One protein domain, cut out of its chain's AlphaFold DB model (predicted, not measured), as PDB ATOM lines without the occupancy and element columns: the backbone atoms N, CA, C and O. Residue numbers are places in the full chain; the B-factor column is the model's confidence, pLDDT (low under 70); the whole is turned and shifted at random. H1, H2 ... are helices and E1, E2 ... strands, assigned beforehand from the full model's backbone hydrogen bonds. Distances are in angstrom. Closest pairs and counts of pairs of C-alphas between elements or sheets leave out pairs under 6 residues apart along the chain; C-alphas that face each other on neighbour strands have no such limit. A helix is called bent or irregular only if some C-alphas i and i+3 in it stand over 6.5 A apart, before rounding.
ATOM      1  N   LYS A  23     -59.495  53.548 -23.653       60.50
ATOM      2  CA  LYS A  23     -58.081  53.402 -24.014       60.50
ATOM      3  C   LYS A  23     -57.343  52.263 -23.301       60.50
ATOM      4  O   LYS A  23     -56.476  51.636 -23.889       60.50
ATOM      5  N   ALA A  24     -57.640  51.986 -22.029       59.91
ATOM      6  CA  ALA A  24     -57.014  50.875 -21.308       59.91
ATOM      7  C   ALA A  24     -57.519  49.513 -21.805       59.91
ATOM      8  O   ALA A  24     -56.735  48.572 -21.883       59.91
ATOM      9  N   ALA A  25     -58.800  49.416 -22.177       60.25
ATOM     10  CA  ALA A  25     -59.365  48.196 -22.748       60.25
ATOM     11  C   ALA A  25     -58.833  47.929 -24.168       60.25
ATOM     12  O   ALA A  25     -58.461  46.798 -24.477       60.25
ATOM     13  N   GLU A  26     -58.728  48.965 -25.003       68.62
ATOM     14  CA  GLU A  26     -58.098  48.894 -26.332       68.62
ATOM     15  C   GLU A  26     -56.627  48.469 -26.225       68.62
ATOM     16  O   GLU A  26     -56.172  47.565 -26.927       68.62
ATOM     17  N   ARG A  27     -55.894  49.040 -25.264       78.44
ATOM     18  CA  ARG A  27     -54.492  48.694 -25.020       78.44
ATOM     19  C   ARG A  27     -54.301  47.243 -24.591       78.44
ATOM     20  O   ARG A  27     -53.350  46.597 -25.029       78.44
ATOM     21  N   GLU A  28     -55.199  46.719 -23.762       84.38
ATOM     22  CA  GLU A  28     -55.159  45.313 -23.356       84.38
ATOM     23  C   GLU A  28     -55.370  44.385 -24.559       84.38
ATOM     24  O   GLU A  28     -54.627  43.422 -24.737       84.38
ATOM     25  N   GLN A  29     -56.311  44.712 -25.448       88.81
ATOM     26  CA  GLN A  29     -56.539  43.946 -26.676       88.81
ATOM     27  C   GLN A  29     -55.305  43.917 -27.583       88.81
ATOM     28  O   GLN A  29     -54.904  42.845 -28.037       88.81
ATOM     29  N   VAL A  30     -54.658  45.066 -27.803       89.38
ATOM     30  CA  VAL A  30     -53.418  45.159 -28.591       89.38
ATOM     31  C   VAL A  30     -52.308  44.301 -27.975       89.38
ATOM     32  O   VAL A  30     -51.619  43.560 -28.680       89.38
ATOM     33  N   ARG A  31     -52.158  44.332 -26.645       91.25
ATOM     34  CA  ARG A  31     -51.187  43.485 -25.937       91.25
ATOM     35  C   ARG A  31     -51.500  41.998 -26.068       91.25
ATOM     36  O   ARG A  31     -50.577  41.221 -26.308       91.25
ATOM     37  N   ILE A  32     -52.770  41.601 -25.982       90.06
ATOM     38  CA  ILE A  32     -53.188  40.219 -26.243       90.06
ATOM     39  C   ILE A  32     -52.797  39.817 -27.668       90.06
ATOM     40  O   ILE A  32     -52.199  38.760 -27.840       90.06
ATOM     41  N   VAL A  33     -53.047  40.657 -28.677       90.12
ATOM     42  CA  VAL A  33     -52.653  40.375 -30.071       90.12
ATOM     43  C   VAL A  33     -51.144  40.163 -30.199       90.12
ATOM     44  O   VAL A  33     -50.725  39.157 -30.770       90.12
ATOM     45  N   ILE A  34     -50.320  41.043 -29.623       89.69
ATOM     46  CA  ILE A  34     -48.855  40.888 -29.619       89.69
ATOM     47  C   ILE A  34     -48.446  39.558 -28.974       89.69
ATOM     48  O   ILE A  34     -47.631  38.818 -29.531       89.69
ATOM     49  N   ASN A  35     -49.041  39.225 -27.827       87.88
ATOM     50  CA  ASN A  35     -48.764  37.975 -27.123       87.88
ATOM     51  C   ASN A  35     -49.186  36.753 -27.943       87.88
ATOM     52  O   ASN A  35     -48.432  35.786 -28.001       87.88
ATOM     53  N   LEU A  36     -50.340  36.801 -28.615       85.62
ATOM     54  CA  LEU A  36     -50.799  35.741 -29.510       85.62
ATOM     55  C   LEU A  36     -49.801  35.537 -30.651       85.62
ATOM     56  O   LEU A  36     -49.321  34.425 -30.846       85.62
ATOM     57  N   MET A  37     -49.401  36.607 -31.343       82.56
ATOM     58  CA  MET A  37     -48.402  36.544 -32.418       82.56
ATOM     59  C   MET A  37     -47.066  35.958 -31.946       82.56
ATOM     60  O   MET A  37     -46.432  35.186 -32.667       82.56
ATOM     61  N   ALA A  38     -46.632  36.327 -30.740       75.81
ATOM     62  CA  ALA A  38     -45.423  35.792 -30.131       75.81
ATOM     63  C   ALA A  38     -45.586  34.325 -29.702       75.81
ATOM     64  O   ALA A  38     -44.639  33.555 -29.837       75.81
ATOM     65  N   ALA A  39     -46.766  33.914 -29.237       69.94
ATOM     66  CA  ALA A  39     -47.052  32.547 -28.812       69.94
ATOM     67  C   ALA A  39     -47.108  31.558 -29.987       69.94
ATOM     68  O   ALA A  39     -46.676  30.415 -29.828       69.94
ATOM     69  N   VAL A  40     -47.511  31.996 -31.192       62.88
ATOM     70  CA  VAL A  40     -47.423  31.150 -32.404       62.88
ATOM     71  C   VAL A  40     -45.962  30.752 -32.730       62.88
ATOM     72  O   VAL A  40     -45.730  29.841 -33.521       62.88
ATOM     73  N   LYS A  41     -44.947  31.370 -32.102       53.81
ATOM     74  CA  LYS A  41     -43.519  31.079 -32.340       53.81
ATOM     75  C   LYS A  41     -42.976  29.764 -31.757       53.81
ATOM     76  O   LYS A  41     -41.805  29.477 -32.001       53.81
ATOM     77  N   MET A  42     -43.724  28.957 -31.003       37.38
ATOM     78  CA  MET A  42     -43.161  27.711 -30.445       37.38
ATOM     79  C   MET A  42     -43.355  26.490 -31.363       37.38
ATOM     80  O   MET A  42     -44.472  26.175 -31.760       37.38
ATOM     81  N   PRO A  43     -42.267  25.745 -31.625       45.84
ATOM     82  CA  PRO A  43     -41.446  25.846 -32.825       45.84
ATOM     83  C   PRO A  43     -42.121  25.198 -34.047       45.84
ATOM     84  O   PRO A  43     -42.369  23.992 -34.077       45.84
ATOM     85  N   PHE A  44     -42.331  25.974 -35.110       45.72
ATOM     86  CA  PHE A  44     -42.572  25.406 -36.436       45.72
ATOM     87  C   PHE A  44     -41.225  25.273 -37.158       45.72
ATOM     88  O   PHE A  44     -40.567  26.292 -37.369       45.72
ATOM     89  N   PRO A  45     -40.782  24.060 -37.542       41.00
ATOM     90  CA  PRO A  45     -39.587  23.915 -38.358       41.00
ATOM     91  C   PRO A  45     -39.793  24.624 -39.700       41.00
ATOM     92  O   PRO A  45     -40.861  24.521 -40.316       41.00
ATOM     93  N   GLU A  46     -38.757  25.343 -40.132       40.69
ATOM     94  CA  GLU A  46     -38.610  25.958 -41.451       40.69
ATOM     95  C   GLU A  46     -38.893  24.911 -42.543       40.69
ATOM     96  O   GLU A  46     -38.015  24.165 -42.960       40.69
ATOM     97  N   GLY A  47     -40.150  24.765 -42.965       42.59
ATOM     98  CA  GLY A  47     -40.502  23.712 -43.923       42.59
ATOM     99  C   GLY A  47     -41.950  23.241 -43.961       42.59
ATOM    100  O   GLY A  47     -42.307  22.485 -44.864       42.59
ATOM    101  N   LEU A  48     -42.837  23.688 -43.069       41.56
ATOM    102  CA  LEU A  48     -44.252  23.311 -43.145       41.56
ATOM    103  C   LEU A  48     -45.018  24.124 -44.202       41.56
ATOM    104  O   LEU A  48     -45.971  24.836 -43.905       41.56
ATOM    105  N   GLN A  49     -44.708  23.897 -45.483       44.09
ATOM    106  CA  GLN A  49     -45.592  24.256 -46.606       44.09
ATOM    107  C   GLN A  49     -46.966  23.545 -46.562       44.09
ATOM    108  O   GLN A  49     -47.785  23.697 -47.468       44.09
ATOM    109  N   ARG A  50     -47.237  22.738 -45.527       39.59
ATOM    110  CA  ARG A  50     -48.426  21.889 -45.411       39.59
ATOM    111  C   ARG A  50     -49.226  22.046 -44.120       39.59
ATOM    112  O   ARG A  50     -50.149  21.262 -43.935       39.59
ATOM    113  N   ASN A  51     -48.970  23.052 -43.282       40.09
ATOM    114  CA  ASN A  51     -49.920  23.366 -42.214       40.09
ATOM    115  C   ASN A  51     -50.913  24.427 -42.705       40.09
ATOM    116  O   ASN A  51     -50.672  25.625 -42.626       40.09
ATOM    117  N   ARG A  52     -52.031  23.962 -43.278       47.00
ATOM    118  CA  ARG A  52     -53.179  24.783 -43.709       47.00
ATOM    119  C   ARG A  52     -54.021  25.252 -42.509       47.00
ATOM    120  O   ARG A  52     -55.248  25.240 -42.580       47.00
ATOM    121  N   ALA A  53     -53.385  25.616 -41.401       48.91
ATOM    122  CA  ALA A  53     -54.070  26.327 -40.332       48.91
ATOM    123  C   ALA A  53     -54.343  27.765 -40.807       48.91
ATOM    124  O   ALA A  53     -53.673  28.270 -41.709       48.91
ATOM    125  N   ARG A  54     -55.360  28.420 -40.246       57.00
ATOM    126  CA  ARG A  54     -55.817  29.770 -40.640       57.00
ATOM    127  C   ARG A  54     -54.672  30.802 -40.686       57.00
ATOM    128  O   ARG A  54     -54.697  31.719 -41.512       57.00
ATOM    129  N   THR A  55     -53.634  30.582 -39.881       59.06
ATOM    130  CA  THR A  55     -52.338  31.266 -39.938       59.06
ATOM    131  C   THR A  55     -51.451  30.685 -41.034       59.06
ATOM    132  O   THR A  55     -50.923  29.582 -40.931       59.06
ATOM    133  N   GLN A  56     -51.267  31.458 -42.104       62.00
ATOM    134  CA  GLN A  56     -50.525  31.041 -43.291       62.00
ATOM    135  C   GLN A  56     -49.011  31.063 -43.116       62.00
ATOM    136  O   GLN A  56     -48.305  30.312 -43.789       62.00
ATOM    137  N   ARG A  57     -48.499  32.013 -42.330       67.75
ATOM    138  CA  ARG A  57     -47.061  32.234 -42.188       67.75
ATOM    139  C   ARG A  57     -46.773  32.966 -40.890       67.75
ATOM    140  O   ARG A  57     -47.425  33.967 -40.603       67.75
ATOM    141  N   VAL A  58     -45.769  32.491 -40.166       62.97
ATOM    142  CA  VAL A  58     -45.160  33.187 -39.033       62.97
ATOM    143  C   VAL A  58     -43.659  33.191 -39.246       62.97
ATOM    144  O   VAL A  58     -43.101  32.175 -39.657       62.97
ATOM    145  N   TRP A  59     -43.015  34.334 -39.036       65.94
ATOM    146  CA  TRP A  59     -41.565  34.443 -39.135       65.94
ATOM    147  C   TRP A  59     -41.028  35.547 -38.229       65.94
ATOM    148  O   TRP A  59     -41.740  36.481 -37.855       65.94
ATOM    149  N   LEU A  60     -39.755  35.412 -37.878       60.78
ATOM    150  CA  LEU A  60     -38.938  36.525 -37.416       60.78
ATOM    151  C   LEU A  60     -38.353  37.196 -38.653       60.78
ATOM    152  O   LEU A  60     -37.923  36.498 -39.575       60.78
ATOM    153  N   ASP A  61     -38.360  38.525 -38.713       65.88
ATOM    154  CA  ASP A  61     -37.628  39.203 -39.781       65.88
ATOM    155  C   ASP A  61     -36.123  38.859 -39.733       65.88
ATOM    156  O   ASP A  61     -35.607  38.357 -38.730       65.88
ATOM    157  N   TYR A  62     -35.411  39.114 -40.833       48.75
ATOM    158  CA  TYR A  62     -34.003  38.727 -41.003       48.75
ATOM    159  C   TYR A  62     -33.051  39.282 -39.928       48.75
ATOM    160  O   TYR A  62     -31.947  38.763 -39.786       48.75
ATOM    161  N   ASN A  63     -33.467  40.292 -39.156       61.56
ATOM    162  CA  ASN A  63     -32.662  40.902 -38.098       61.56
ATOM    163  C   ASN A  63     -33.192  40.592 -36.685       61.56
ATOM    164  O   ASN A  63     -32.694  41.158 -35.713       61.56
ATOM    165  N   GLY A  64     -34.220  39.744 -36.551       60.88
ATOM    166  CA  GLY A  64     -34.909  39.493 -35.280       60.88
ATOM    167  C   GLY A  64     -35.638  40.722 -34.716       60.88
ATOM    168  O   GLY A  64     -36.007  40.740 -33.543       60.88
ATOM    169  N   MET A  65     -35.834  41.753 -35.536       72.50
ATOM    170  CA  MET A  65     -36.420  43.042 -35.194       72.50
ATOM    171  C   MET A  65     -37.938  43.076 -35.332       72.50
ATOM    172  O   MET A  65     -38.538  44.052 -34.900       72.50
ATOM    173  N   ALA A  66     -38.576  42.067 -35.916       80.69
ATOM    174  CA  ALA A  66     -40.028  42.007 -35.987       80.69
ATOM    175  C   ALA A  66     -40.541  40.574 -35.874       80.69
ATOM    176  O   ALA A  66     -39.997  39.640 -36.464       80.69
ATOM    177  N   THR A  67     -41.632  40.424 -35.133       83.94
ATOM    178  CA  THR A  67     -42.466  39.224 -35.122       83.94
ATOM    179  C   THR A  67     -43.572  39.396 -36.135       83.94
ATOM    180  O   THR A  67     -44.375  40.311 -35.974       83.94
ATOM    181  N   VAL A  68     -43.677  38.503 -37.113       85.31
ATOM    182  CA  VAL A  68     -44.735  38.587 -38.120       85.31
ATOM    183  C   VAL A  68     -45.627  37.361 -38.078       85.31
ATOM    184  O   VAL A  68     -45.124  36.241 -38.084       85.31
ATOM    185  N   ALA A  69     -46.942  37.569 -38.095       86.06
ATOM    186  CA  ALA A  69     -47.942  36.523 -38.276       86.06
ATOM    187  C   ALA A  69     -48.965  36.951 -39.334       86.06
ATOM    188  O   ALA A  69     -49.458  38.072 -39.292       86.06
ATOM    189  N   CYS A  70     -49.297  36.075 -40.284       86.44
ATOM    190  CA  CYS A  70     -50.267  36.377 -41.337       86.44
ATOM    191  C   CYS A  70     -51.414  35.366 -41.384       86.44
ATOM    192  O   CYS A  70     -51.188  34.164 -41.526       86.44
ATOM    193  N   LEU A  71     -52.642  35.874 -41.375       87.38
ATOM    194  CA  LEU A  71     -53.892  35.145 -41.557       87.38
ATOM    195  C   LEU A  71     -54.414  35.345 -42.980       87.38
ATOM    196  O   LEU A  71     -54.394  36.464 -43.489       87.38
ATOM    197  N   ARG A  72     -54.935  34.295 -43.623       86.88
ATOM    198  CA  ARG A  72     -55.719  34.452 -44.862       86.88
ATOM    199  C   ARG A  72     -57.181  34.230 -44.570       86.88
ATOM    200  O   ARG A  72     -57.558  33.158 -44.107       86.88
ATOM    201  N   LEU A  73     -57.975  35.224 -44.934       86.56
ATOM    202  CA  LEU A  73     -59.422  35.209 -44.842       86.56
ATOM    203  C   LEU A  73     -59.962  35.562 -46.221       86.56
ATOM    204  O   LEU A  73     -59.714  36.654 -46.726       86.56
ATOM    205  N   GLU A  74     -60.652  34.607 -46.842       86.88
ATOM    206  CA  GLU A  74     -61.231  34.769 -48.180       86.88
ATOM    207  C   GLU A  74     -60.170  35.215 -49.217       86.88
ATOM    208  O   GLU A  74     -59.164  34.521 -49.445       86.88
ATOM    209  N   GLU A  75     -60.389  36.374 -49.840       87.81
ATOM    210  CA  GLU A  75     -59.519  36.997 -50.841       87.81
ATOM    211  C   GLU A  75     -58.487  37.960 -50.238       87.81
ATOM    212  O   GLU A  75     -57.685  38.546 -50.970       87.81
ATOM    213  N   ARG A  76     -58.449  38.103 -48.908       89.12
ATOM    214  CA  ARG A  76     -57.529  38.995 -48.197       89.12
ATOM    215  C   ARG A  76     -56.563  38.225 -47.300       89.12
ATOM    216  O   ARG A  76     -56.812  37.106 -46.844       89.12
ATOM    217  N   ARG A  77     -55.416  38.841 -47.047       90.75
ATOM    218  CA  ARG A  77     -54.439  38.427 -46.048       90.75
ATOM    219  C   ARG A  77     -54.218  39.578 -45.079       90.75
ATOM    220  O   ARG A  77     -53.894  40.686 -45.496       90.75
ATOM    221  N   TRP A  78     -54.368  39.274 -43.799       93.12
ATOM    222  CA  TRP A  78     -54.062  40.159 -42.686       93.12
ATOM    223  C   TRP A  78     -52.711  39.759 -42.114       93.12
ATOM    224  O   TRP A  78     -52.558  38.633 -41.652       93.12
ATOM    225  N   CYS A  79     -51.725  40.643 -42.184       90.44
ATOM    226  CA  CYS A  79     -50.412  40.433 -41.592       90.44
ATOM    227  C   CYS A  79     -50.215  41.392 -40.430       90.44
ATOM    228  O   CYS A  79     -50.408  42.593 -40.578       90.44
ATOM    229  N   TYR A  80     -49.783  40.846 -39.310       91.88
ATOM    230  CA  TYR A  80     -49.510  41.562 -38.081       91.88
ATOM    231  C   TYR A  80     -48.010  41.540 -37.854       91.88
ATOM    232  O   TYR A  80     -47.399  40.474 -37.939       91.88
ATOM    233  N   GLU A  81     -47.420  42.693 -37.572       90.75
ATOM    234  CA  GLU A  81     -45.995  42.837 -37.297       90.75
ATOM    235  C   GLU A  81     -45.809  43.555 -35.963       90.75
ATOM    236  O   GLU A  81     -46.140  44.731 -35.833       90.75
ATOM    237  N   HIS A  82     -45.271  42.843 -34.975       91.25
ATOM    238  CA  HIS A  82     -44.834  43.441 -33.720       91.25
ATOM    239  C   HIS A  82     -43.360  43.782 -33.836       91.25
ATOM    240  O   HIS A  82     -42.524  42.900 -34.045       91.25
ATOM    241  N   ILE A  83     -43.060  45.065 -33.704       88.69
ATOM    242  CA  ILE A  83     -41.724  45.621 -33.828       88.69
ATOM    243  C   ILE A  83     -41.355  46.183 -32.442       88.69
ATOM    244  O   ILE A  83     -41.953  47.169 -32.003       88.69
ATOM    245  N   PRO A  84     -40.386  45.580 -31.730       86.69
ATOM    246  CA  PRO A  84     -40.001  45.999 -30.399       86.69
ATOM    247  C   PRO A  84     -39.263  47.349 -30.442       86.69
ATOM    248  O   PRO A  84     -38.703  47.737 -31.484       86.69
ATOM    249  N   PRO A  85     -39.212  48.061 -29.304       88.19
ATOM    250  CA  PRO A  85     -38.494  49.321 -29.219       88.19
ATOM    251  C   PRO A  85     -36.987  49.077 -29.380       88.19
ATOM    252  O   PRO A  85     -36.434  48.130 -28.821       88.19
ATOM    253  N   VAL A  86     -36.317  49.926 -30.164       84.25
ATOM    254  CA  VAL A  86     -34.862  49.849 -30.400       84.25
ATOM    255  C   VAL A  86     -34.288  51.261 -30.405       84.25
ATOM    256  O   VAL A  86     -34.619  52.073 -31.270       84.25
ATOM    257  N   GLY A  87     -33.406  51.563 -29.448       85.50
ATOM    258  CA  GLY A  87     -32.858  52.909 -29.278       85.50
ATOM    259  C   GLY A  87     -33.970  53.934 -29.032       85.50
ATOM    260  O   GLY A  87     -34.731  53.800 -28.081       85.50
ATOM    261  N   ALA A  88     -34.073  54.942 -29.903       81.88
ATOM    262  CA  ALA A  88     -35.115  55.973 -29.845       81.88
ATOM    263  C   ALA A  88     -36.417  55.596 -30.583       81.88
ATOM    264  O   ALA A  88     -37.367  56.375 -30.583       81.88
ATOM    265  N   ARG A  89     -36.471  54.431 -31.242       83.69
ATOM    266  CA  ARG A  89     -37.684  53.962 -31.919       83.69
ATOM    267  C   ARG A  89     -38.652  53.383 -30.891       83.69
ATOM    268  O   ARG A  89     -38.280  52.464 -30.159       83.69
ATOM    269  N   ALA A  90     -39.880  53.890 -30.890       87.62
ATOM    270  CA  ALA A  90     -40.958  53.381 -30.055       87.62
ATOM    271  C   ALA A  90     -41.434  51.980 -30.507       87.62
ATOM    272  O   ALA A  90     -41.119  51.521 -31.609       87.62
ATOM    273  N   GLU A  91     -42.113  51.268 -29.610       90.50
ATOM    274  CA  GLU A  91     -42.661  49.933 -29.870       90.50
ATOM    275  C   GLU A  91     -43.909  50.036 -30.737       90.50
ATOM    276  O   GLU A  91     -44.840  50.724 -30.351       90.50
ATOM    277  N   MET A  92     -43.985  49.295 -31.840       91.88
ATOM    278  CA  MET A  92     -45.098  49.455 -32.773       91.88
ATOM    279  C   MET A  92     -45.777  48.143 -33.155       91.88
ATOM    280  O   MET A  92     -45.130  47.094 -33.286       91.88
ATOM    281  N   LEU A  93     -47.088  48.229 -33.379       93.81
ATOM    282  CA  LEU A  93     -47.879  47.198 -34.035       93.81
ATOM    283  C   LEU A  93     -48.281  47.713 -35.413       93.81
ATOM    284  O   LEU A  93     -48.967  48.726 -35.542       93.81
ATOM    285  N   ARG A  94     -47.864  46.981 -36.441       94.25
ATOM    286  CA  ARG A  94     -48.278  47.215 -37.821       94.25
ATOM    287  C   ARG A  94     -49.274  46.153 -38.251       94.25
ATOM    288  O   ARG A  94     -49.015  44.959 -38.099       94.25
ATOM    289  N   ILE A  95     -50.370  46.584 -38.862       95.38
ATOM    290  CA  ILE A  95     -51.352  45.704 -39.496       95.38
ATOM    291  C   ILE A  95     -51.376  46.004 -40.990       95.38
ATOM    292  O   ILE A  95     -51.694  47.116 -41.407       95.38
ATOM    293  N   ARG A  96     -51.068  44.999 -41.811       94.00
ATOM    294  CA  ARG A  96     -51.221  45.052 -43.268       94.00
ATOM    295  C   ARG A  96     -52.417  44.234 -43.716       94.00
ATOM    296  O   ARG A  96     -52.581  43.090 -43.297       94.00
ATOM    297  N   ASN A  97     -53.190  44.791 -44.636       94.56
ATOM    298  CA  ASN A  97     -54.285  44.106 -45.306       94.56
ATOM    299  C   ASN A  97     -54.017  44.104 -46.814       94.56
ATOM    300  O   ASN A  97     -54.024  45.148 -47.467       94.56
ATOM    301  N   GLU A  98     -53.726  42.926 -47.355       92.50
ATOM    302  CA  GLU A  98     -53.291  42.733 -48.740       92.50
ATOM    303  C   GLU A  98     -54.124  41.647 -49.439       92.50
ATOM    304  O   GLU A  98     -54.838  40.889 -48.778       92.50
ATOM    305  N   PRO A  99     -54.063  41.517 -50.774       89.69
ATOM    306  CA  PRO A  99     -54.683  40.394 -51.466       89.69
ATOM    307  C   PRO A  99     -54.079  39.058 -51.021       89.69
ATOM    308  O   PRO A  99     -52.863  38.910 -50.884       89.69
ATOM    309  N   ALA A 100     -54.913  38.032 -50.874       85.00
ATOM    310  CA  ALA A 100     -54.481  36.716 -50.412       85.00
ATOM    311  C   ALA A 100     -53.467  36.030 -51.347       85.00
ATOM    312  O   ALA A 100     -52.640  35.228 -50.900       85.00
ATOM    313  N   GLY A 101     -53.505  36.353 -52.643       79.56
ATOM    314  CA  GLY A 101     -52.519  35.911 -53.634       79.56
ATOM    315  C   GLY A 101     -51.141  36.571 -53.492       79.56
ATOM    316  O   GLY A 101     -50.242  36.246 -54.264       79.56
ATOM    317  N   GLY A 102     -50.968  37.469 -52.517       79.25
ATOM    318  CA  GLY A 102     -49.830  38.373 -52.423       79.25
ATOM    319  C   GLY A 102     -50.029  39.623 -53.277       79.25
ATOM    320  O   GLY A 102     -50.898  39.687 -54.151       79.25
ATOM    321  N   ILE A 103     -49.209  40.632 -53.005       81.62
ATOM    322  CA  ILE A 103     -49.257  41.904 -53.717       81.62
ATOM    323  C   ILE A 103     -48.697  41.707 -55.133       81.62
ATOM    324  O   ILE A 103     -47.586  41.212 -55.316       81.62
ATOM    325  N   GLN A 104     -49.477  42.093 -56.141       84.69
ATOM    326  CA  GLN A 104     -49.079  42.089 -57.549       84.69
ATOM    327  C   GLN A 104     -49.210  43.497 -58.131       84.69
ATOM    328  O   GLN A 104     -49.840  44.372 -57.541       84.69
ATOM    329  N   VAL A 105     -48.639  43.715 -59.313       87.94
ATOM    330  CA  VAL A 105     -48.823  44.965 -60.063       87.94
ATOM    331  C   VAL A 105     -50.317  45.250 -60.247       87.94
ATOM    332  O   VAL A 105     -51.089  44.356 -60.592       87.94
ATOM    333  N   GLY A 106     -50.717  46.494 -59.991       86.44
ATOM    334  CA  GLY A 106     -52.099  46.966 -60.029       86.44
ATOM    335  C   GLY A 106     -52.909  46.672 -58.764       86.44
ATOM    336  O   GLY A 106     -53.999  47.219 -58.619       86.44
ATOM    337  N   GLN A 107     -52.399  45.854 -57.839       89.06
ATOM    338  CA  GLN A 107     -53.101  45.534 -56.600       89.06
ATOM    339  C   GLN A 107     -52.885  46.600 -55.529       89.06
ATOM    340  O   GLN A 107     -51.804  47.185 -55.412       89.06
ATOM    341  N   LEU A 108     -53.929  46.797 -54.726       91.56
ATOM    342  CA  LEU A 108     -53.920  47.662 -53.554       91.56
ATOM    343  C   LEU A 108     -53.678  46.845 -52.293       91.56
ATOM    344  O   LEU A 108     -54.260  45.773 -52.103       91.56
ATOM    345  N   TYR A 109     -52.875  47.403 -51.402       93.50
ATOM    346  CA  TYR A 109     -52.765  46.950 -50.027       93.50
ATOM    347  C   TYR A 109     -52.773  48.152 -49.092       93.50
ATOM    348  O   TYR A 109     -52.418  49.269 -49.474       93.50
ATOM    349  N   HIS A 110     -53.187  47.905 -47.859       95.19
ATOM    350  CA  HIS A 110     -53.217  48.911 -46.813       95.19
ATOM    351  C   HIS A 110     -52.243  48.524 -45.715       95.19
ATOM    352  O   HIS A 110     -52.028  47.333 -45.462       95.19
ATOM    353  N   TYR A 111     -51.687  49.521 -45.045       94.00
ATOM    354  CA  TYR A 111     -51.042  49.311 -43.760       94.00
ATOM    355  C   TYR A 111     -51.411  50.424 -42.790       94.00
ATOM    356  O   TYR A 111     -51.634  51.564 -43.203       94.00
ATOM    357  N   VAL A 112     -51.465  50.065 -41.514       96.50
ATOM    358  CA  VAL A 112     -51.687  50.971 -40.390       96.50
ATOM    359  C   VAL A 112     -50.703  50.632 -39.279       96.50
ATOM    360  O   VAL A 112     -50.482  49.450 -39.003       96.50
ATOM    361  N   ASP A 113     -50.124  51.665 -38.676       94.69
ATOM    362  CA  ASP A 113     -49.092  51.577 -37.645       94.69
ATOM    363  C   ASP A 113     -49.492  52.441 -36.434       94.69
ATOM    364  O   ASP A 113     -49.833  53.619 -36.587       94.69
ATOM    365  N   ASP A 114     -49.403  51.850 -35.245       93.62
ATOM    366  CA  ASP A 114     -49.536  52.491 -33.926       93.62
ATOM    367  C   ASP A 114     -48.157  52.406 -33.237       93.62
ATOM    368  O   ASP A 114     -47.649  51.295 -33.045       93.62
ATOM    369  N   PHE A 115     -47.497  53.549 -32.984       88.62
ATOM    370  CA  PHE A 115     -46.094  53.615 -32.530       88.62
ATOM    371  C   PHE A 115     -45.908  53.554 -31.018       88.62
ATOM    372  O   PHE A 115     -44.774  53.385 -30.572       88.62
ATOM    373  N   ASP A 116     -46.948  53.761 -30.223       85.38
ATOM    374  CA  ASP A 116     -46.865  53.719 -28.761       85.38
ATOM    375  C   ASP A 116     -47.876  52.751 -28.133       85.38
ATOM    376  O   ASP A 116     -47.915  52.578 -26.903       85.38
ATOM    377  N   LEU A 117     -48.609  52.037 -28.990       89.94
ATOM    378  CA  LEU A 117     -49.654  51.096 -28.632       89.94
ATOM    379  C   LEU A 117     -50.713  51.800 -27.773       89.94
ATOM    380  O   LEU A 117     -51.127  51.266 -26.733       89.94
ATOM    381  N   ASP A 118     -51.083  53.032 -28.153       85.12
ATOM    382  CA  ASP A 118     -52.107  53.839 -27.478       85.12
ATOM    383  C   ASP A 118     -53.535  53.544 -27.971       85.12
ATOM    384  O   ASP A 118     -54.491  54.075 -27.394       85.12
ATOM    385  N   GLY A 119     -53.679  52.669 -28.976       82.06
ATOM    386  CA  GLY A 119     -54.953  52.305 -29.602       82.06
ATOM    387  C   GLY A 119     -55.363  53.251 -30.733       82.06
ATOM    388  O   GLY A 119     -56.359  53.007 -31.416       82.06
ATOM    389  N   MET A 120     -54.600  54.316 -30.962       85.75
ATOM    390  CA  MET A 120     -54.781  55.243 -32.064       85.75
ATOM    391  C   MET A 120     -53.746  54.950 -33.137       85.75
ATOM    392  O   MET A 120     -52.561  54.768 -32.889       85.75
ATOM    393  N   ILE A 121     -54.184  55.000 -34.385       90.69
ATOM    394  CA  ILE A 121     -53.238  54.910 -35.490       90.69
ATOM    395  C   ILE A 121     -52.458  56.214 -35.586       90.69
ATOM    396  O   ILE A 121     -53.038  57.305 -35.620       90.69
ATOM    397  N   ASP A 122     -51.146  56.096 -35.731       92.94
ATOM    398  CA  ASP A 122     -50.272  57.231 -35.987       92.94
ATOM    399  C   ASP A 122     -50.001  57.416 -37.475       92.94
ATOM    400  O   ASP A 122     -49.890  58.553 -37.951       92.94
ATOM    401  N   VAL A 123     -49.912  56.308 -38.218       95.38
ATOM    402  CA  VAL A 123     -49.661  56.296 -39.661       95.38
ATOM    403  C   VAL A 123     -50.560  55.288 -40.359       95.38
ATOM    404  O   VAL A 123     -50.688  54.147 -39.933       95.38
ATOM    405  N   GLY A 124     -51.137  55.694 -41.487       95.88
ATOM    406  CA  GLY A 124     -51.903  54.815 -42.363       95.88
ATOM    407  C   GLY A 124     -51.595  55.097 -43.824       95.88
ATOM    408  O   GLY A 124     -51.340  56.241 -44.204       95.88
ATOM    409  N   SER A 125     -51.614  54.069 -44.668       96.25
ATOM    410  CA  SER A 125     -51.584  54.291 -46.110       96.25
ATOM    411  C   SER A 125     -52.354  53.241 -46.895       96.25
ATOM    412  O   SER A 125     -52.464  52.081 -46.494       96.25
ATOM    413  N   THR A 126     -52.822  53.669 -48.063       96.19
ATOM    414  CA  THR A 126     -53.312  52.805 -49.135       96.19
ATOM    415  C   THR A 126     -52.301  52.886 -50.266       96.19
ATOM    416  O   THR A 126     -52.086  53.965 -50.823       96.19
ATOM    417  N   THR A 127     -51.664  51.771 -50.606       94.50
ATOM    418  CA  THR A 127     -50.570  51.730 -51.581       94.50
ATOM    419  C   THR A 127     -50.920  50.812 -52.742       94.50
ATOM    420  O   THR A 127     -51.419  49.701 -52.553       94.50
ATOM    421  N   ARG A 128     -50.634  51.275 -53.959       93.00
ATOM    422  CA  ARG A 128     -50.726  50.499 -55.194       93.00
ATOM    423  C   ARG A 128     -49.331  50.148 -55.678       93.00
ATOM    424  O   ARG A 128     -48.474  51.021 -55.749       93.00
ATOM    425  N   ILE A 129     -49.110  48.897 -56.066       89.38
ATOM    426  CA  ILE A 129     -47.875  48.537 -56.768       89.38
ATOM    427  C   ILE A 129     -48.022  48.830 -58.258       89.38
ATOM    428  O   ILE A 129     -48.937  48.330 -58.910       89.38
ATOM    429  N   GLU A 130     -47.098  49.609 -58.803       86.69
ATOM    430  CA  GLU A 130     -46.995  49.942 -60.222       86.69
ATOM    431  C   GLU A 130     -45.664  49.461 -60.811       86.69
ATOM    432  O   GLU A 130     -44.761  49.042 -60.089       86.69
ATOM    433  N   GLY A 131     -45.544  49.511 -62.138       82.88
ATOM    434  CA  GLY A 131     -44.346  49.079 -62.857       82.88
ATOM    435  C   GLY A 131     -44.316  47.579 -63.187       82.88
ATOM    436  O   GLY A 131     -45.264  46.847 -62.899       82.88
ATOM    437  N   PRO A 132     -43.257  47.099 -63.859       79.94
ATOM    438  CA  PRO A 132     -43.101  45.686 -64.188       79.94
ATOM    439  C   PRO A 132     -42.873  44.841 -62.924       79.94
ATOM    440  O   PRO A 132     -42.307  45.310 -61.940       79.94
ATOM    441  N   ARG A 133     -43.249  43.553 -62.964       73.75
ATOM    442  CA  ARG A 133     -43.124  42.627 -61.814       73.75
ATOM    443  C   ARG A 133     -41.701  42.524 -61.248       73.75
ATOM    444  O   ARG A 133     -41.550  42.213 -60.075       73.75
ATOM    445  N   GLN A 134     -40.682  42.745 -62.074       76.50
ATOM    446  CA  GLN A 134     -39.268  42.657 -61.701       76.50
ATOM    447  C   GLN A 134     -38.734  43.935 -61.036       76.50
ATOM    448  O   GLN A 134     -37.717  43.873 -60.353       76.50
ATOM    449  N   ALA A 135     -39.400  45.075 -61.229       79.50
ATOM    450  CA  ALA A 135     -39.036  46.354 -60.622       79.50
ATOM    451  C   ALA A 135     -40.304  47.109 -60.179       79.50
ATOM    452  O   ALA A 135     -40.654  48.135 -60.770       79.50
ATOM    453  N   PRO A 136     -41.037  46.571 -59.188       80.12
ATOM    454  CA  PRO A 136     -42.254  47.198 -58.696       80.12
ATOM    455  C   PRO A 136     -41.945  48.500 -57.947       80.12
ATOM    456  O   PRO A 136     -40.986  48.575 -57.179       80.12
ATOM    457  N   VAL A 137     -42.804  49.504 -58.120       83.69
ATOM    458  CA  VAL A 137     -42.770  50.781 -57.397       83.69
ATOM    459  C   VAL A 137     -44.050  50.923 -56.580       83.69
ATOM    460  O   VAL A 137     -45.151  50.770 -57.105       83.69
ATOM    461  N   GLY A 138     -43.913  51.212 -55.285       87.38
ATOM    462  CA  GLY A 138     -45.049  51.519 -54.420       87.38
ATOM    463  C   GLY A 138     -45.516  52.956 -54.618       87.38
ATOM    464  O   GLY A 138     -44.779  53.892 -54.317       87.38
ATOM    465  N   VAL A 139     -46.742  53.127 -55.103       91.62
ATOM    466  CA  VAL A 139     -47.398  54.427 -55.260       91.62
ATOM    467  C   VAL A 139     -48.438  54.586 -54.163       91.62
ATOM    468  O   VAL A 139     -49.422  53.847 -54.096       91.62
ATOM    469  N   VAL A 140     -48.209  55.554 -53.282       93.69
ATOM    470  CA  VAL A 140     -49.118  55.863 -52.178       93.69
ATOM    471  C   VAL A 140     -50.323  56.628 -52.723       93.69
ATOM    472  O   VAL A 140     -50.184  57.736 -53.235       93.69
ATOM    473  N   ILE A 141     -51.505  56.023 -52.618       94.75
ATOM    474  CA  ILE A 141     -52.778  56.571 -53.101       94.75
ATOM    475  C   ILE A 141     -53.425  57.454 -52.033       94.75
ATOM    476  O   ILE A 141     -53.924  58.538 -52.325       94.75
ATOM    477  N   GLN A 142     -53.387  56.998 -50.783       95.12
ATOM    478  CA  GLN A 142     -53.836  57.740 -49.608       95.12
ATOM    479  C   GLN A 142     -52.786  57.599 -48.514       95.12
ATOM    480  O   GLN A 142     -52.157  56.547 -48.385       95.12
ATOM    481  N   PHE A 143     -52.606  58.661 -47.735       95.38
ATOM    482  CA  PHE A 143     -51.630  58.704 -46.660       95.38
ATOM    483  C   PHE A 143     -52.164  59.518 -45.493       95.38
ATOM    484  O   PHE A 143     -52.563  60.670 -45.676       95.38
ATOM    485  N   PHE A 144     -52.111  58.926 -44.309       95.94
ATOM    486  CA  PHE A 144     -52.428  59.543 -43.036       95.94
ATOM    487  C   PHE A 144     -51.188  59.557 -42.137       95.94
ATOM    488  O   PHE A 144     -50.503  58.544 -42.010       95.94
ATOM    489  N   HIS A 145     -50.909  60.701 -41.510       95.00
ATOM    490  CA  HIS A 145     -49.872  60.825 -40.486       95.00
ATOM    491  C   HIS A 145     -50.289  61.830 -39.411       95.00
ATOM    492  O   HIS A 145     -50.259  63.046 -39.634       95.00
ATOM    493  N   ARG A 146     -50.574  61.322 -38.211       90.75
ATOM    494  CA  ARG A 146     -51.124  62.075 -37.074       90.75
ATOM    495  C   ARG A 146     -50.292  63.304 -36.707       90.75
ATOM    496  O   ARG A 146     -50.830  64.400 -36.657       90.75
ATOM    497  N   ALA A 147     -48.971  63.165 -36.562       88.94
ATOM    498  CA  ALA A 147     -48.109  64.288 -36.157       88.94
ATOM    499  C   ALA A 147     -48.037  65.459 -37.161       88.94
ATOM    500  O   ALA A 147     -47.593  66.544 -36.803       88.94
ATOM    501  N   THR A 148     -48.446  65.249 -38.417       93.44
ATOM    502  CA  THR A 148     -48.418  66.293 -39.459       93.44
ATOM    503  C   THR A 148     -49.818  66.722 -39.899       93.44
ATOM    504  O   THR A 148     -49.938  67.540 -40.808       93.44
ATOM    505  N   ASN A 149     -50.873  66.151 -39.296       90.31
ATOM    506  CA  ASN A 149     -52.277  66.262 -39.720       90.31
ATOM    507  C   ASN A 149     -52.522  65.902 -41.198       90.31
ATOM    508  O   ASN A 149     -53.564  66.213 -41.779       90.31
ATOM    509  N   ARG A 150     -51.560  65.238 -41.845       93.81
ATOM    510  CA  ARG A 150     -51.680  64.852 -43.244       93.81
ATOM    511  C   ARG A 150     -52.717  63.753 -43.360       93.81
ATOM    512  O   ARG A 150     -52.634  62.763 -42.641       93.81
ATOM    513  N   GLY A 151     -53.670  63.932 -44.272       92.19
ATOM    514  CA  GLY A 151     -54.705  62.937 -44.524       92.19
ATOM    515  C   GLY A 151     -55.690  62.759 -43.375       92.19
ATOM    516  O   GLY A 151     -56.287  61.692 -43.281       92.19
ATOM    517  N   GLU A 152     -55.863  63.752 -42.494       93.88
ATOM    518  CA  GLU A 152     -56.795  63.662 -41.360       93.88
ATOM    519  C   GLU A 152     -58.228  63.305 -41.796       93.88
ATOM    520  O   GLU A 152     -58.931  62.600 -41.072       93.88
ATOM    521  N   GLN A 153     -58.630  63.667 -43.020       94.88
ATOM    522  CA  GLN A 153     -59.903  63.246 -43.611       94.88
ATOM    523  C   GLN A 153     -60.068  61.717 -43.729       94.88
ATOM    524  O   GLN A 153     -61.193  61.234 -43.809       94.88
ATOM    525  N   PHE A 154     -58.971  60.956 -43.721       94.25
ATOM    526  CA  PHE A 154     -58.951  59.490 -43.779       94.25
ATOM    527  C   PHE A 154     -58.766  58.838 -42.400       94.25
ATOM    528  O   PHE A 154     -58.742  57.613 -42.305       94.25
ATOM    529  N   ARG A 155     -58.655  59.620 -41.311       92.94
ATOM    530  CA  ARG A 155     -58.398  59.098 -39.955       92.94
ATOM    531  C   ARG A 155     -59.396  58.012 -39.554       92.94
ATOM    532  O   ARG A 155     -58.997  56.969 -39.053       92.94
ATOM    533  N   THR A 156     -60.686  58.245 -39.791       93.81
ATOM    534  CA  THR A 156     -61.751  57.290 -39.445       93.81
ATOM    535  C   THR A 156     -61.654  55.989 -40.243       93.81
ATOM    536  O   THR A 156     -61.924  54.926 -39.693       93.81
ATOM    537  N   GLU A 157     -61.259  56.056 -41.516       94.75
ATOM    538  CA  GLU A 157     -61.084  54.872 -42.367       94.75
ATOM    539  C   GLU A 157     -59.950  53.992 -41.844       94.75
ATOM    540  O   GLU A 157     -60.139  52.791 -41.652       94.75
ATOM    541  N   TYR A 158     -58.801  54.603 -41.548       95.50
ATOM    542  CA  TYR A 158     -57.676  53.867 -40.993       95.50
ATOM    543  C   TYR A 158     -58.017  53.306 -39.616       95.50
ATOM    544  O   TYR A 158     -57.802  52.113 -39.418       95.50
ATOM    545  N   GLN A 159     -58.601  54.104 -38.705       93.81
ATOM    546  CA  GLN A 159     -58.955  53.632 -37.356       93.81
ATOM    547  C   GLN A 159     -59.839  52.388 -37.430       93.81
ATOM    548  O   GLN A 159     -59.534  51.369 -36.820       93.81
ATOM    549  N   LYS A 160     -60.860  52.426 -38.292       94.75
ATOM    550  CA  LYS A 160     -61.735  51.280 -38.532       94.75
ATOM    551  C   LYS A 160     -60.963  50.039 -38.995       94.75
ATOM    552  O   LYS A 160     -61.250  48.944 -38.521       94.75
ATOM    553  N   MET A 161     -60.005  50.192 -39.914       94.94
ATOM    554  CA  MET A 161     -59.179  49.077 -40.387       94.94
ATOM    555  C   MET A 161     -58.329  48.469 -39.262       94.94
ATOM    556  O   MET A 161     -58.171  47.248 -39.216       94.94
ATOM    557  N   TYR A 162     -57.764  49.292 -38.376       95.25
ATOM    558  CA  TYR A 162     -56.981  48.804 -37.241       95.25
ATOM    559  C   TYR A 162     -57.857  48.055 -36.245       95.25
ATOM    560  O   TYR A 162     -57.551  46.908 -35.926       95.25
ATOM    561  N   ASP A 163     -58.990  48.641 -35.855       93.94
ATOM    562  CA  ASP A 163     -59.940  48.021 -34.930       93.94
ATOM    563  C   ASP A 163     -60.436  46.668 -35.475       93.94
ATOM    564  O   ASP A 163     -60.429  45.660 -34.767       93.94
ATOM    565  N   GLU A 164     -60.797  46.609 -36.764       94.69
ATOM    566  CA  GLU A 164     -61.170  45.364 -37.449       94.69
ATOM    567  C   GLU A 164     -60.023  44.344 -37.430       94.69
ATOM    568  O   GLU A 164     -60.229  43.175 -37.094       94.69
ATOM    569  N   GLY A 165     -58.803  44.789 -37.736       93.69
ATOM    570  CA  GLY A 165     -57.606  43.959 -37.699       93.69
ATOM    571  C   GLY A 165     -57.356  43.339 -36.323       93.69
ATOM    572  O   GLY A 165     -57.065  42.141 -36.251       93.69
ATOM    573  N   ILE A 166     -57.518  44.115 -35.245       94.19
ATOM    574  CA  ILE A 166     -57.395  43.645 -33.858       94.19
ATOM    575  C   ILE A 166     -58.459  42.590 -33.547       94.19
ATOM    576  O   ILE A 166     -58.118  41.513 -33.059       94.19
ATOM    577  N   GLN A 167     -59.727  42.834 -33.885       93.19
ATOM    578  CA  GLN A 167     -60.796  41.854 -33.644       93.19
ATOM    579  C   GLN A 167     -60.567  40.544 -34.409       93.19
ATOM    580  O   GLN A 167     -60.781  39.455 -33.871       93.19
ATOM    581  N   ILE A 168     -60.079  40.630 -35.648       91.75
ATOM    582  CA  ILE A 168     -59.693  39.460 -36.440       91.75
ATOM    583  C   ILE A 168     -58.548  38.697 -35.761       91.75
ATOM    584  O   ILE A 168     -58.626  37.476 -35.627       91.75
ATOM    585  N   ALA A 169     -57.508  39.390 -35.298       90.75
ATOM    586  CA  ALA A 169     -56.391  38.754 -34.607       90.75
ATOM    587  C   ALA A 169     -56.847  38.021 -33.341       90.75
ATOM    588  O   ALA A 169     -56.528  36.846 -33.173       90.75
ATOM    589  N   LEU A 170     -57.635  38.683 -32.490       90.56
ATOM    590  CA  LEU A 170     -58.166  38.096 -31.256       90.56
ATOM    591  C   LEU A 170     -59.003  36.845 -31.524       90.56
ATOM    592  O   LEU A 170     -58.931  35.879 -30.769       90.56
ATOM    593  N   LYS A 171     -59.776  36.851 -32.612       87.69
ATOM    594  CA  LYS A 171     -60.627  35.726 -32.987       87.69
ATOM    595  C   LYS A 171     -59.848  34.541 -33.553       87.69
ATOM    596  O   LYS A 171     -60.245  33.411 -33.321       87.69
ATOM    597  N   TYR A 172     -58.796  34.782 -34.336       84.38
ATOM    598  CA  TYR A 172     -58.210  33.739 -35.189       84.38
ATOM    599  C   TYR A 172     -56.748  33.388 -34.890       84.38
ATOM    600  O   TYR A 172     -56.295  32.355 -35.373       84.38
ATOM    601  N   LEU A 173     -55.996  34.210 -34.148       78.56
ATOM    602  CA  LEU A 173     -54.620  33.869 -33.750       78.56
ATOM    603  C   LEU A 173     -54.553  33.028 -32.468       78.56
ATOM    604  O   LEU A 173     -53.523  32.403 -32.230       78.56
ATOM    605  N   GLY A 174     -55.602  33.042 -31.642       64.62
ATOM    606  CA  GLY A 174     -55.669  32.301 -30.375       64.62
ATOM    607  C   GLY A 174     -56.408  30.960 -30.426       64.62
ATOM    608  O   GLY A 174     -56.488  30.298 -29.395       64.62
TER     609      GLY A 174
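Overview. This is residues 23 to 174 of the 175 residues of an uncharacterized protein of Hyphomicrobiales bacterium (UniProt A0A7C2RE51). One twisted, curled sheet of seven antiparallel strands forms a wall, and two helices, H1 and H2, cover one of its faces; the other face has no named helix. The long H2 crosses the strands over much of the width of the sheet, while H1 crosses them nearer the E1 end and meets the last part of H2. The printed part has 152 residues, with H1, E1 to E7 and H2 in that order along the chain; the class is mixed, helices and strands. The whole is compact, with a radius of gyration of the C-alphas of 15.6 A and spans of 44 by 44 by 32 A.

Arrangement. The sheet runs E1 (55 to 60), E2 (67 to 73), E3 (76 to 83), E4 (92 to 99), E5 (108 to 114), E6 (123 to 130), E7 (137 to 145). It is a meander, each strand the antiparallel neighbour of the one before, and each such pair is a hairpin. Within hydrogen-bond range are, for instance, N 56 and O 70 at 2.8 A for E1 and E2, N 71 and O 78 at 2.8 A for E2 and E3, N 79 and O 96 at 2.8 A for E3 and E4, N 95 and O 112 at 2.9 A for E4 and E5, N 111 and O 125 at 3.0 A for E5 and E6, and N 128 and O 139 at 2.8 A for E6 and E7. From edge to edge the strands' lines turn by 88 degrees. E7 bends by 73 degrees at residue 142. H2, residues 152 to 172, is on the sheet at a height of 8.7 A and runs across the strands, at 89 degrees to E2 on the local plane. Its closest C-alphas to E6 are Tyr 158 and Gly 124, 6.0 A apart. H1, residues 23 to 39, is on the sheet at a height of 9.7 A and runs across the strands, at 87 degrees to E3 on the local plane. The closest C-alphas of H1 and E2 are Met 37 and Ala 69, 5.9 A apart. Residues 29 to 36 of H1 touch residues 166 to 170 of H2, the closest C-alphas being Val 33 and Leu 170, 6.1 A apart, at a steep tilt of 51 degrees, the same way. In H1 every O i to N i+4 pair is within hydrogen-bond range, in H2 15 of 17.

Along the chain. H1 begins at C-alpha 23 (-58.081, 53.402, -24.014) and is 24.1 A long. H2 measures 30.6 A and ends at C-alpha 172 (-58.210, 33.739, -35.189); it is irregular, with C-alphas 153 and 156 7.5 A apart. E1 is 14.6 A long, E4 22.9 A and E7 20.9 A.

Size, cuts and confidence. The two C-alphas farthest apart, Ala 24 and Pro 132, are 45.4 A apart. The printed part has no cut. The link from H1 to E1, residues 40 to 54, is long. Mean pLDDT of the printed part is 82.1; residues 23 to 26, 39 to 64 and 174 are under 70.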